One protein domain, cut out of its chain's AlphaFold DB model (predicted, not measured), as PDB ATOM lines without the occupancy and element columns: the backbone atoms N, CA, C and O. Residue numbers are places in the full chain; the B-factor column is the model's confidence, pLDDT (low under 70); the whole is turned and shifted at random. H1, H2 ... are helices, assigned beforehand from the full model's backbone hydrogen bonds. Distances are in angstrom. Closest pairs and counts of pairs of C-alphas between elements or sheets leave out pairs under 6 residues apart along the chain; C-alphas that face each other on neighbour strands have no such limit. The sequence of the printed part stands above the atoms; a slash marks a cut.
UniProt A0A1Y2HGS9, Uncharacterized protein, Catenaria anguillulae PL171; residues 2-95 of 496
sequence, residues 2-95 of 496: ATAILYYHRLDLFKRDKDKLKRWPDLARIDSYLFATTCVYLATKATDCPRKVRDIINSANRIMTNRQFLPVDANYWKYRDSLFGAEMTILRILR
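AT A GLANCE: This is residues 2 to 95 of the 496 residues of an uncharacterized protein of Catenaria anguillulae PL171 (UniProt A0A1Y2HGS9). The longest helix, H5, crosses H3, the helix in the middle, while H1 and H4 pack on different sides of H3. The short H2 follows H1 at one far end of the domain, and the link between H4 and H5 reaches the other. The printed part has 94 residues with five named helices, H1 to H5 in chain order, and no named strand: the class is all helix, and the helix packing is mostly crossed. The whole is compact, with a radius of gyration of the C-alphas of 13.4 A and spans of 40 by 28 by 21 A.

IN THESE COORDINATES: H5, residues 74 to 93, measures 28.8 A from C-alpha 74 at (633.329, 725.362, 686.472) to C-alpha 93 at (620.641, 703.462, 700.134). H3, residues 32 to 46, measures 20.8 A. H1, residues 2 to 16, measures 21.2 A and begins at C-alpha 2 at (630.672, 693.618, 688.410). H4, residues 53 to 65, measures 18.1 A, and H2, residues 18 to 23, measures 8.8 A.

HOW THE PARTS SIT: H5, with residues 82 to 90 alone, touches H3 at a steep tilt of 68 degrees, only just short of about perpendicular, the same way; their closest C-alphas, Thr 38 and Glu 87, are 5.9 A apart. H3 touches H1 at a steep tilt of 45 degrees, opposite ways, closest at C-alphas Ala 4 and Cys 39, 4.8 A. H3 and H4 form a helical hairpin, closest at C-alphas Thr 37 and Ala 60, 6.3 A. H1 and H4 are apart. H1 and H2 only just touch, only at the corner, with 3 pairs of C-alphas within 8 A, the closest being Lys 15 and Leu 21, 5.8 A. Each O i to N i+4 pair is within hydrogen-bond range in H1, H3, H4 and H5; H2 has 1 of 2, and 3 of 3 O i to N i+3 pairs.

THE WHOLE: The two farthest C-alphas, Asp 19 and Gln 68, are 40.1 A apart. The printed part has no cut and no long link. Its mean pLDDT is 94.0, and no printed residue is under 70.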
ATOM      1  N   ALA A   2     631.862 694.346 687.942       87.88
ATOM      2  CA  ALA A   2     630.672 693.618 688.410       87.88
ATOM      3  C   ALA A   2     630.035 694.196 689.688       87.88
ATOM      4  O   ALA A   2     628.828 694.416 689.731       87.88
ATOM      5  N   THR A   3     630.844 694.557 690.686       92.88
ATOM      6  CA  THR A   3     630.371 695.229 691.908       92.88
ATOM      7  C   THR A   3     629.613 696.529 691.614       92.88
ATOM      8  O   THR A   3     628.555 696.770 692.188       92.88
ATOM      9  N   ALA A   4     630.095 697.347 690.670       95.56
ATOM     10  CA  ALA A   4     629.432 698.590 690.271       95.56
ATOM     11  C   ALA A   4     628.068 698.327 689.616       95.56
ATOM     12  O   ALA A   4     627.106 699.038 689.895       95.56
ATOM     13  N   ILE A   5     627.980 697.289 688.777       92.75
ATOM     14  CA  ILE A   5     626.729 696.854 688.138       92.75
ATOM     15  C   ILE A   5     625.721 696.411 689.208       92.75
ATOM     16  O   ILE A   5     624.559 696.813 689.178       92.75
ATOM     17  N   LEU A   6     626.168 695.651 690.210       91.62
ATOM     18  CA  LEU A   6     625.313 695.221 691.317       91.62
ATOM     19  C   LEU A   6     624.825 696.399 692.163       91.62
ATOM     20  O   LEU A   6     623.636 696.450 692.486       91.62
ATOM     21  N   TYR A   7     625.692 697.371 692.468       95.19
ATOM     22  CA  TYR A   7     625.274 698.619 693.113       95.19
ATOM     23  C   TYR A   7     624.203 699.328 692.287       95.19
ATOM     24  O   TYR A   7     623.130 699.621 692.814       95.19
ATOM     25  N   TYR A   8     624.442 699.515 690.987       95.00
ATOM     26  CA  TYR A   8     623.491 700.153 690.080       95.00
ATOM     27  C   TYR A   8     622.133 699.439 690.076       95.00
ATOM     28  O   TYR A   8     621.094 700.086 690.172       95.00
ATOM     29  N   HIS A   9     622.111 698.106 690.040       92.06
ATOM     30  CA  HIS A   9     620.864 697.343 690.052       92.06
ATOM     31  C   HIS A   9     620.132 697.376 691.391       92.06
ATOM     32  O   HIS A   9     618.914 697.548 691.404       92.06
ATOM     33  N   ARG A  10     620.839 697.244 692.523       92.06
ATOM     34  CA  ARG A  10     620.231 697.397 693.862       92.06
ATOM     35  C   ARG A  10     619.534 698.750 693.976       92.06
ATOM     36  O   ARG A  10     618.432 698.863 694.510       92.06
ATOM     37  N   LEU A  11     620.173 699.765 693.422       91.62
ATOM     38  CA  LEU A  11     619.664 701.114 693.400       91.62
ATOM     39  C   LEU A  11     618.514 701.336 692.401       91.62
ATOM     40  O   LEU A  11     617.574 702.058 692.719       91.62
ATOM     41  N   ASP A  12     618.551 700.725 691.217       91.06
ATOM     42  CA  ASP A  12     617.441 700.774 690.256       91.06
ATOM     43  C   ASP A  12     616.179 700.131 690.850       91.06
ATOM     44  O   ASP A  12     615.092 700.709 690.809       91.06
ATOM     45  N   LEU A  13     616.333 698.986 691.524       90.00
ATOM     46  CA  LEU A  13     615.252 698.354 692.285       90.00
ATOM     47  C   LEU A  13     614.717 699.280 693.384       90.00
ATOM     48  O   LEU A  13     613.506 699.354 693.595       90.00
ATOM     49  N   PHE A  14     615.599 700.025 694.052       91.56
ATOM     50  CA  PHE A  14     615.197 701.032 695.028       91.56
ATOM     51  C   PHE A  14     614.419 702.192 694.383       91.56
ATOM     52  O   PHE A  14     613.415 702.623 694.943       91.56
ATOM     53  N   LYS A  15     614.827 702.672 693.198       90.44
ATOM     54  CA  LYS A  15     614.132 703.739 692.451       90.44
ATOM     55  C   LYS A  15     612.737 703.316 691.974       90.44
ATOM     56  O   LYS A  15     611.838 704.154 691.931       90.44
ATOM     57  N   ARG A  16     612.538 702.038 691.630       90.50
ATOM     58  CA  ARG A  16     611.227 701.496 691.207       90.50
ATOM     59  C   ARG A  16     610.187 701.495 692.329       90.50
ATOM     60  O   ARG A  16     608.988 701.553 692.054       90.50
ATOM     61  N   ASP A  17     610.630 701.451 693.580       93.31
ATOM     62  CA  ASP A  17     609.767 701.539 694.752       93.31
ATOM     63  C   ASP A  17     609.389 703.009 695.018       93.31
ATOM     64  O   ASP A  17     610.141 703.779 695.618       93.31
ATOM     65  N   LYS A  18     608.211 703.417 694.526       88.75
ATOM     66  CA  LYS A  18     607.728 704.810 694.593       88.75
ATOM     67  C   LYS A  18     607.628 705.342 696.023       88.75
ATOM     68  O   LYS A  18     607.870 706.530 696.246       88.75
ATOM     69  N   ASP A  19     607.299 704.480 696.982       91.56
ATOM     70  CA  ASP A  19     607.163 704.865 698.385       91.56
ATOM     71  C   ASP A  19     608.533 705.157 698.996       91.56
ATOM     72  O   ASP A  19     608.713 706.165 699.687       91.56
ATOM     73  N   LYS A  20     609.537 704.334 698.664       88.06
ATOM     74  CA  LYS A  20     610.930 704.618 699.022       88.06
ATOM     75  C   LYS A  20     611.434 705.875 698.328       88.06
ATOM     76  O   LYS A  20     612.035 706.713 698.992       88.06
ATOM     77  N   LEU A  21     611.149 706.063 697.041       90.81
ATOM     78  CA  LEU A  21     611.595 707.245 696.301       90.81
ATOM     79  C   LEU A  21     611.040 708.547 696.901       90.81
ATOM     80  O   LEU A  21     611.772 709.527 697.015       90.81
ATOM     81  N   LYS A  22     609.786 708.551 697.373       92.56
ATOM     82  CA  LYS A  22     609.184 709.708 698.058       92.56
ATOM     83  C   LYS A  22     609.948 710.113 699.324       92.56
ATOM     84  O   LYS A  22     609.981 711.294 699.664       92.56
ATOM     85  N   ARG A  23     610.573 709.154 700.013       91.12
ATOM     86  CA  ARG A  23     611.409 709.402 701.199       91.12
ATOM     87  C   ARG A  23     612.776 710.007 700.848       91.12
ATOM     88  O   ARG A  23     613.407 710.585 701.727       91.12
ATOM     89  N   TRP A  24     613.215 709.901 699.592       90.75
ATOM     90  CA  TRP A  24     614.538 710.324 699.121       90.75
ATOM     91  C   TRP A  24     614.424 711.231 697.884       90.75
ATOM     92  O   TRP A  24     614.795 710.823 696.781       90.75
ATOM     93  N   PRO A  25     613.926 712.472 698.037       89.12
ATOM     94  CA  PRO A  25     613.701 713.378 696.908       89.12
ATOM     95  C   PRO A  25     614.988 713.717 696.141       89.12
ATOM     96  O   PRO A  25     614.936 713.945 694.933       89.12
ATOM     97  N   ASP A  26     616.143 713.695 696.809       88.56
ATOM     98  CA  ASP A  26     617.440 713.957 696.179       88.56
ATOM     99  C   ASP A  26     617.814 712.870 695.169       88.56
ATOM    100  O   ASP A  26     618.351 713.171 694.106       88.56
ATOM    101  N   LEU A  27     617.440 711.613 695.431       89.75
ATOM    102  CA  LEU A  27     617.704 710.492 694.527       89.75
ATOM    103  C   LEU A  27     616.983 710.646 693.184       89.75
ATOM    104  O   LEU A  27     617.508 710.229 692.151       89.75
ATOM    105  N   ALA A  28     615.794 711.254 693.192       89.88
ATOM    106  CA  ALA A  28     615.026 711.526 691.979       89.88
ATOM    107  C   ALA A  28     615.694 712.584 691.083       89.88
ATOM    108  O   ALA A  28     615.403 712.644 689.893       89.88
ATOM    109  N   ARG A  29     616.588 713.408 691.646       89.88
ATOM    110  CA  ARG A  29     617.339 714.441 690.919       89.88
ATOM    111  C   ARG A  29     618.669 713.935 690.373       89.88
ATOM    112  O   ARG A  29     619.268 714.607 689.537       89.88
ATOM    113  N   ILE A  30     619.144 712.783 690.849       93.50
ATOM    114  CA  ILE A  30     620.396 712.203 690.375       93.50
ATOM    115  C   ILE A  30     620.157 711.577 689.005       93.50
ATOM    116  O   ILE A  30     619.482 710.548 688.878       93.50
ATOM    117  N   ASP A  31     620.760 712.209 688.003       93.44
ATOM    118  CA  ASP A  31     620.829 711.709 686.638       93.44
ATOM    119  C   ASP A  31     621.448 710.302 686.580       93.44
ATOM    120  O   ASP A  31     622.364 709.967 687.336       93.44
ATOM    121  N   SER A  32     620.951 709.470 685.667       93.19
ATOM    122  CA  SER A  32     621.364 708.075 685.506       93.19
ATOM    123  C   SER A  32     622.854 707.937 685.175       93.19
ATOM    124  O   SER A  32     623.490 706.992 685.646       93.19
ATOM    125  N   TYR A  33     623.452 708.884 684.442       94.12
ATOM    126  CA  TYR A  33     624.890 708.845 684.148       94.12
ATOM    127  C   TYR A  33     625.738 709.163 685.372       94.12
ATOM    128  O   TYR A  33     626.700 708.447 685.665       94.12
ATOM    129  N   LEU A  34     625.367 710.205 686.120       96.19
ATOM    130  CA  LEU A  34     626.005 710.516 687.398       96.19
ATOM    131  C   LEU A  34     625.891 709.325 688.356       96.19
ATOM    132  O   LEU A  34     626.844 708.977 689.052       96.19
ATOM    133  N   PHE A  35     624.749 708.645 688.327       95.44
ATOM    134  CA  PHE A  35     624.487 707.453 689.116       95.44
ATOM    135  C   PHE A  35     625.420 706.289 688.784       95.44
ATOM    136  O   PHE A  35     626.084 705.756 689.673       95.44
ATOM    137  N   ALA A  36     625.513 705.924 687.503       96.81
ATOM    138  CA  ALA A  36     626.402 704.867 687.032       96.81
ATOM    139  C   ALA A  36     627.870 705.198 687.339       96.81
ATOM    140  O   ALA A  36     628.601 704.359 687.867       96.81
ATOM    141  N   THR A  37     628.276 706.448 687.103       97.81
ATOM    142  CA  THR A  37     629.632 706.941 687.391       97.81
ATOM    143  C   THR A  37     629.963 706.824 688.876       97.81
ATOM    144  O   THR A  37     631.041 706.358 689.243       97.81
ATOM    145  N   THR A  38     629.011 707.166 689.744       97.88
ATOM    146  CA  THR A  38     629.177 707.044 691.196       97.88
ATOM    147  C   THR A  38     629.253 705.582 691.643       97.88
ATOM    148  O   THR A  38     630.057 705.253 692.509       97.88
ATOM    149  N   CYS A  39     628.480 704.678 691.033       97.69
ATOM    150  CA  CYS A  39     628.573 703.242 691.322       97.69
ATOM    151  C   CYS A  39     629.952 702.678 690.959       97.69
ATOM    152  O   CYS A  39     630.514 701.892 691.721       97.69
ATOM    153  N   VAL A  40     630.518 703.103 689.822       97.56
ATOM    154  CA  VAL A  40     631.890 702.748 689.432       97.56
ATOM    155  C   VAL A  40     632.886 703.309 690.443       97.56
ATOM    156  O   VAL A  40     633.726 702.560 690.934       97.56
ATOM    157  N   TYR A  41     632.757 704.584 690.820       97.88
ATOM    158  CA  TYR A  41     633.619 705.211 691.821       97.88
ATOM    159  C   TYR A  41     633.607 704.454 693.159       97.88
ATOM    160  O   TYR A  41     634.664 704.081 693.670       97.88
ATOM    161  N   LEU A  42     632.421 704.136 693.681       97.69
ATOM    162  CA  LEU A  42     632.257 703.359 694.910       97.69
ATOM    163  C   LEU A  42     632.849 701.957 694.800       97.69
ATOM    164  O   LEU A  42     633.520 701.503 695.723       97.69
ATOM    165  N   ALA A  43     632.647 701.279 693.670       96.62
ATOM    166  CA  ALA A  43     633.227 699.963 693.453       96.62
ATOM    167  C   ALA A  43     634.759 700.004 693.490       96.62
ATOM    168  O   ALA A  43     635.352 699.125 694.100       96.62
ATOM    169  N   THR A  44     635.399 701.035 692.919       96.38
ATOM    170  CA  THR A  44     636.869 701.155 692.985       96.38
ATOM    171  C   THR A  44     637.390 701.298 694.414       96.38
ATOM    172  O   THR A  44     638.438 700.744 694.731       96.38
ATOM    173  N   LYS A  45     636.648 701.990 695.291       95.75
ATOM    174  CA  LYS A  45     636.981 702.085 696.720       95.75
ATOM    175  C   LYS A  45     636.760 700.764 697.451       95.75
ATOM    176  O   LYS A  45     637.581 700.393 698.272       95.75
ATOM    177  N   ALA A  46     635.664 700.069 697.152       95.44
ATOM    178  CA  ALA A  46     635.302 698.821 697.822       95.44
ATOM    179  C   ALA A  46     636.223 697.640 697.469       95.44
ATOM    180  O   ALA A  46     636.294 696.687 698.234       95.44
ATOM    181  N   THR A  47     636.895 697.676 696.314       92.38
ATOM    182  CA  THR A  47     637.796 696.605 695.856       92.38
ATOM    183  C   THR A  47     639.278 696.946 696.039       92.38
ATOM    184  O   THR A  47     640.089 696.457 695.259       92.38
ATOM    185  N   ASP A  48     639.617 697.861 696.955       91.06
ATOM    186  CA  ASP A  48     640.991 698.322 697.235       91.06
ATOM    187  C   ASP A  48     641.791 698.779 695.998       91.06
ATOM    188  O   ASP A  48     643.018 698.830 695.993       91.06
ATOM    189  N   CYS A  49     641.085 699.194 694.943       93.44
ATOM    190  CA  CYS A  49     641.656 699.687 693.690       93.44
ATOM    191  C   CYS A  49     641.214 701.134 693.432       93.44
ATOM    192  O   CYS A  49     640.677 701.413 692.351       93.44
ATOM    193  N   PRO A  50     641.383 702.073 694.388       94.12
ATOM    194  CA  PRO A  50     640.848 703.419 694.249       94.12
ATOM    195  C   PRO A  50     641.409 704.098 692.996       94.12
ATOM    196  O   PRO A  50     642.578 703.948 692.632       94.12
ATOM    197  N   ARG A  51     640.553 704.853 692.305       96.81
ATOM    198  CA  ARG A  51     640.933 705.660 691.139       96.81
ATOM    199  C   ARG A  51     640.776 707.139 691.455       96.81
ATOM    200  O   ARG A  51     639.905 707.531 692.238       96.81
ATOM    201  N   LYS A  52     641.617 707.978 690.843       97.50
ATOM    202  CA  LYS A  52     641.516 709.431 691.012       97.50
ATOM    203  C   LYS A  52     640.158 709.887 690.482       97.50
ATOM    204  O   LYS A  52     639.731 709.485 689.403       97.50
ATOM    205  N   VAL A  53     639.496 710.777 691.221       97.88
ATOM    206  CA  VAL A  53     638.163 711.296 690.858       97.88
ATOM    207  C   VAL A  53     638.163 711.913 689.459       97.88
ATOM    208  O   VAL A  53     637.218 711.733 688.697       97.88
ATOM    209  N   ARG A  54     639.254 712.592 689.088       97.44
ATOM    210  CA  ARG A  54     639.433 713.155 687.748       97.44
ATOM    211  C   ARG A  54     639.354 712.098 686.649       97.44
ATOM    212  O   ARG A  54     638.689 712.347 685.651       97.44
ATOM    213  N   ASP A  55     639.984 710.946 686.846       97.38
ATOM    214  CA  ASP A  55     640.020 709.879 685.846       97.38
ATOM    215  C   ASP A  55     638.629 709.272 685.677       97.38
ATOM    216  O   ASP A  55     638.162 709.125 684.554       97.38
ATOM    217  N   ILE A  56     637.909 709.048 686.782       97.94
ATOM    218  CA  ILE A  56     636.520 708.568 686.752       97.94
ATOM    219  C   ILE A  56     635.605 709.525 685.974       97.94
ATOM    220  O   ILE A  56     634.874 709.090 685.085       97.94
ATOM    221  N   ILE A  57     635.669 710.828 686.273       97.06
ATOM    222  CA  ILE A  57     634.862 711.852 685.588       97.06
ATOM    223  C   ILE A  57     635.217 711.911 684.101       97.06
ATOM    224  O   ILE A  57     634.334 711.953 683.249       97.06
ATOM    225  N   ASN A  58     636.507 711.881 683.777       96.06
ATOM    226  CA  ASN A  58     636.990 711.916 682.404       96.06
ATOM    227  C   ASN A  58     636.565 710.685 681.602       96.06
ATOM    228  O   ASN A  58     636.134 710.827 680.458       96.06
ATOM    229  N   SER A  59     636.642 709.494 682.197       95.44
ATOM    230  CA  SER A  59     636.156 708.257 681.590       95.44
ATOM    231  C   SER A  59     634.652 708.324 681.330       95.44
ATOM    232  O   SER A  59     634.218 708.020 680.220       95.44
ATOM    233  N   ALA A  60     633.861 708.784 682.304       95.31
ATOM    234  CA  ALA A  60     632.418 708.950 682.139       95.31
ATOM    235  C   ALA A  60     632.068 709.974 681.045       95.31
ATOM    236  O   ALA A  60     631.253 709.686 680.169       95.31
ATOM    237  N   ASN A  61     632.734 711.134 681.035       94.94
ATOM    238  CA  ASN A  61     632.532 712.176 680.026       94.94
ATOM    239  C   ASN A  61     632.883 711.687 678.614       94.94
ATOM    240  O   ASN A  61     632.139 711.928 677.663       94.94
ATOM    241  N   ARG A  62     633.993 710.950 678.478       94.12
ATOM    242  CA  ARG A  62     634.406 710.365 677.199       94.12
ATOM    243  C   ARG A  62     633.365 709.379 676.675       94.12
ATOM    244  O   ARG A  62     633.069 709.417 675.489       94.12
ATOM    245  N   ILE A  63     632.785 708.544 677.538       92.50
ATOM    246  CA  ILE A  63     631.727 707.599 677.145       92.50
ATOM    247  C   ILE A  63     630.448 708.344 676.741       92.50
ATOM    248  O   ILE A  63     629.845 708.016 675.725       92.50
ATOM    249  N   MET A  64     630.038 709.354 677.512       90.31
ATOM    250  CA  MET A  64     628.771 710.059 677.297       90.31
ATOM    251  C   MET A  64     628.783 710.947 676.049       90.31
ATOM    252  O   MET A  64     627.801 711.000 675.315       90.31
ATOM    253  N   THR A  65     629.875 711.672 675.812       90.88
ATOM    254  CA  THR A  65     629.938 712.684 674.747       90.88
ATOM    255  C   THR A  65     630.788 712.232 673.556       90.88
ATOM    256  O   THR A  65     630.829 712.926 672.545       90.88
ATOM    257  N   ASN A  66     631.483 711.090 673.652       86.56
ATOM    258  CA  ASN A  66     632.478 710.626 672.672       86.56
ATOM    259  C   ASN A  66     633.536 711.699 672.331       86.56
ATOM    260  O   ASN A  66     634.061 711.768 671.220       86.56
ATOM    261  N   ARG A  67     633.809 712.595 673.289       81.25
ATOM    262  CA  ARG A  67     634.709 713.750 673.156       81.25
ATOM    263  C   ARG A  67     635.956 713.585 674.023       81.25
ATOM    264  O   ARG A  67     636.108 712.613 674.764       81.25
ATOM    265  N   GLN A  68     636.854 714.560 673.894       86.12
ATOM    266  CA  GLN A  68     638.057 714.697 674.708       86.12
ATOM    267  C   GLN A  68     637.738 714.851 676.207       86.12
ATOM    268  O   GLN A  68     636.586 715.008 676.621       86.12
ATOM    269  N   PHE A  69     638.788 714.787 677.026       92.56
ATOM    270  CA  PHE A  69     638.718 714.956 678.474       92.56
ATOM    271  C   PHE A  69     638.032 716.261 678.884       92.56
ATOM    272  O   PHE A  69     638.157 717.280 678.204       92.56
ATOM    273  N   LEU A  70     637.320 716.226 680.014       93.06
ATOM    274  CA  LEU A  70     636.631 717.402 680.529       93.06
ATOM    275  C   LEU A  70     637.692 718.411 681.019       93.06
ATOM    276  O   LEU A  70     638.533 718.044 681.852       93.06
ATOM    277  N   PRO A  71     637.714 719.655 680.502       94.94
ATOM    278  CA  PRO A  71     638.635 720.674 680.990       94.94
ATOM    279  C   PRO A  71     638.336 720.996 682.460       94.94
ATOM    280  O   PRO A  71     637.216 720.820 682.928       94.94
ATOM    281  N   VAL A  72     639.339 721.471 683.203       96.81
ATOM    282  CA  VAL A  72     639.182 721.837 684.627       96.81
ATOM    283  C   VAL A  72     638.534 723.212 684.738       96.81
ATOM    284  O   VAL A  72     639.176 724.198 685.085       96.81
ATOM    285  N   ASP A  73     637.262 723.282 684.383       96.69
ATOM    286  CA  ASP A  73     636.450 724.487 684.418       96.69
ATOM    287  C   ASP A  73     635.368 724.391 685.512       96.69
ATOM    288  O   ASP A  73     635.329 723.454 686.316       96.69
ATOM    289  N   ALA A  74     634.462 725.368 685.548       97.31
ATOM    290  CA  ALA A  74     633.329 725.362 686.472       97.31
ATOM    291  C   ALA A  74     632.431 724.114 686.320       97.31
ATOM    292  O   ALA A  74     631.840 723.665 687.304       97.31
ATOM    293  N   ASN A  75     632.343 723.524 685.120       95.19
ATOM    294  CA  ASN A  75     631.544 722.322 684.882       95.19
ATOM    295  C   ASN A  75     632.189 721.091 685.518       95.19
ATOM    296  O   ASN A  75     631.483 720.299 686.143       95.19
ATOM    297  N   TYR A  76     633.516 720.956 685.422       96.75
ATOM    298  CA  TYR A  76     634.253 719.895 686.111       96.75
ATOM    299  C   TYR A  76     634.014 719.930 687.622       96.75
ATOM    300  O   TYR A  76     633.666 718.905 688.212       96.75
ATOM    301  N   TRP A  77     634.146 721.104 688.248       97.75
ATOM    302  CA  TRP A  77     633.929 721.254 689.690       97.75
ATOM    303  C   TRP A  77     632.487 720.934 690.085       97.75
ATOM    304  O   TRP A  77     632.263 720.134 690.990       97.75
ATOM    305  N   LYS A  78     631.506 721.441 689.330       97.00
ATOM    306  CA  LYS A  78     630.090 721.121 689.546       97.00
ATOM    307  C   LYS A  78     629.810 719.620 689.442       97.00
ATOM    308  O   LYS A  78     629.058 719.076 690.253       97.00
ATOM    309  N   TYR A  79     630.393 718.944 688.453       96.81
ATOM    310  CA  TYR A  79     630.210 717.507 688.265       96.81
ATOM    311  C   TYR A  79     630.870 716.707 689.393       96.81
ATOM    312  O   TYR A  79     630.260 715.789 689.933       96.81
ATOM    313  N   ARG A  80     632.079 717.101 689.812       97.81
ATOM    314  CA  ARG A  80     632.789 716.525 690.962       97.81
ATOM    315  C   ARG A  80     631.986 716.648 692.257       97.81
ATOM    316  O   ARG A  80     631.860 715.666 692.980       97.81
ATOM    317  N   ASP A  81     631.418 717.814 692.535       97.69
ATOM    318  CA  ASP A  81     630.634 718.024 693.756       97.69
ATOM    319  C   ASP A  81     629.320 717.230 693.710       97.69
ATOM    320  O   ASP A  81     628.918 716.610 694.697       97.69
ATOM    321  N   SER A  82     628.697 717.152 692.528       97.25
ATOM    322  CA  SER A  82     627.519 716.307 692.298       97.25
ATOM    323  C   SER A  82     627.839 714.818 692.490       97.25
ATOM    324  O   SER A  82     627.021 714.091 693.051       97.25
ATOM    325  N   LEU A  83     629.031 714.366 692.080       97.75
ATOM    326  CA  LEU A  83     629.511 712.994 692.275       97.75
ATOM    327  C   LEU A  83     629.616 712.651 693.765       97.75
ATOM    328  O   LEU A  83     629.137 711.598 694.174       97.75
ATOM    329  N   PHE A  84     630.175 713.538 694.594       97.75
ATOM    330  CA  PHE A  84     630.266 713.306 696.042       97.75
ATOM    331  C   PHE A  84     628.906 713.364 696.748       97.75
ATOM    332  O   PHE A  84     628.637 712.571 697.652       97.75
ATOM    333  N   GLY A  85     628.008 714.255 696.317       96.44
ATOM    334  CA  GLY A  85     626.630 714.273 696.821       96.44
ATOM    335  C   GLY A  85     625.873 712.980 696.481       96.44
ATOM    336  O   GLY A  85     625.200 712.388 697.335       96.44
ATOM    337  N   ALA A  86     626.028 712.499 695.245       97.00
ATOM    338  CA  ALA A  86     625.477 711.224 694.807       97.00
ATOM    339  C   ALA A  86     626.102 710.047 695.566       97.00
ATOM    340  O   ALA A  86     625.379 709.132 695.955       97.00
ATOM    341  N   GLU A  87     627.409 710.096 695.840       97.12
ATOM    342  CA  GLU A  87     628.127 709.084 696.615       97.12
ATOM    343  C   GLU A  87     627.472 708.908 697.979       97.12
ATOM    344  O   GLU A  87     626.995 707.822 698.298       97.12
ATOM    345  N   MET A  88     627.341 709.995 698.742       96.31
ATOM    346  CA  MET A  88     626.733 709.956 700.070       96.31
ATOM    347  C   MET A  88     625.296 709.421 700.044       96.31
ATOM    348  O   MET A  88     624.882 708.657 700.919       96.31
ATOM    349  N   THR A  89     624.532 709.787 699.016       95.19
ATOM    350  CA  THR A  89     623.158 709.307 698.829       95.19
ATOM    351  C   THR A  89     623.125 707.802 698.563       95.19
ATOM    352  O   THR A  89     622.352 707.075 699.189       95.19
ATOM    353  N   ILE A  90     623.991 707.311 697.676       95.19
ATOM    354  CA  ILE A  90     624.078 705.892 697.325       95.19
ATOM    355  C   ILE A  90     624.558 705.056 698.515       95.19
ATOM    356  O   ILE A  90     623.952 704.022 698.792       95.19
ATOM    357  N   LEU A  91     625.574 705.513 699.258       96.00
ATOM    358  CA  LEU A  91     626.072 704.839 700.467       96.00
ATOM    359  C   LEU A  91     624.930 704.564 701.460       96.00
ATOM    360  O   LEU A  91     624.799 703.454 701.979       96.00
ATOM    361  N   ARG A  92     624.049 705.553 701.673       94.94
ATOM    362  CA  ARG A  92     622.883 705.432 702.562       94.94
ATOM    363  C   ARG A  92     621.851 704.432 702.047       94.94
ATOM    364  O   ARG A  92     621.312 703.659 702.837       94.94
ATOM    365  N   ILE A  93     621.585 704.415 700.741       92.94
ATOM    366  CA  ILE A  93     620.641 703.462 700.134       92.94
ATOM    367  C   ILE A  93     621.174 702.032 700.228       92.94
ATOM    368  O   ILE A  93     620.423 701.118 700.568       92.94
ATOM    369  N   LEU A  94     622.475 701.853 699.992       94.25
ATOM    370  CA  LEU A  94     623.171 700.581 700.174       94.25
ATOM    371  C   LEU A  94     623.330 700.201 701.651       94.25
ATOM    372  O   LEU A  94     623.813 699.115 701.935       94.25
ATOM    373  N   ARG A  95     622.924 701.061 702.597       95.06
ATOM    374  CA  ARG A  95     623.089 700.855 704.045       95.06
ATOM    375  C   ARG A  95     624.535 700.564 704.442       95.06
ATOM    376  O   ARG A  95     624.774 699.810 705.378       95.06
TER     377      ARG A  95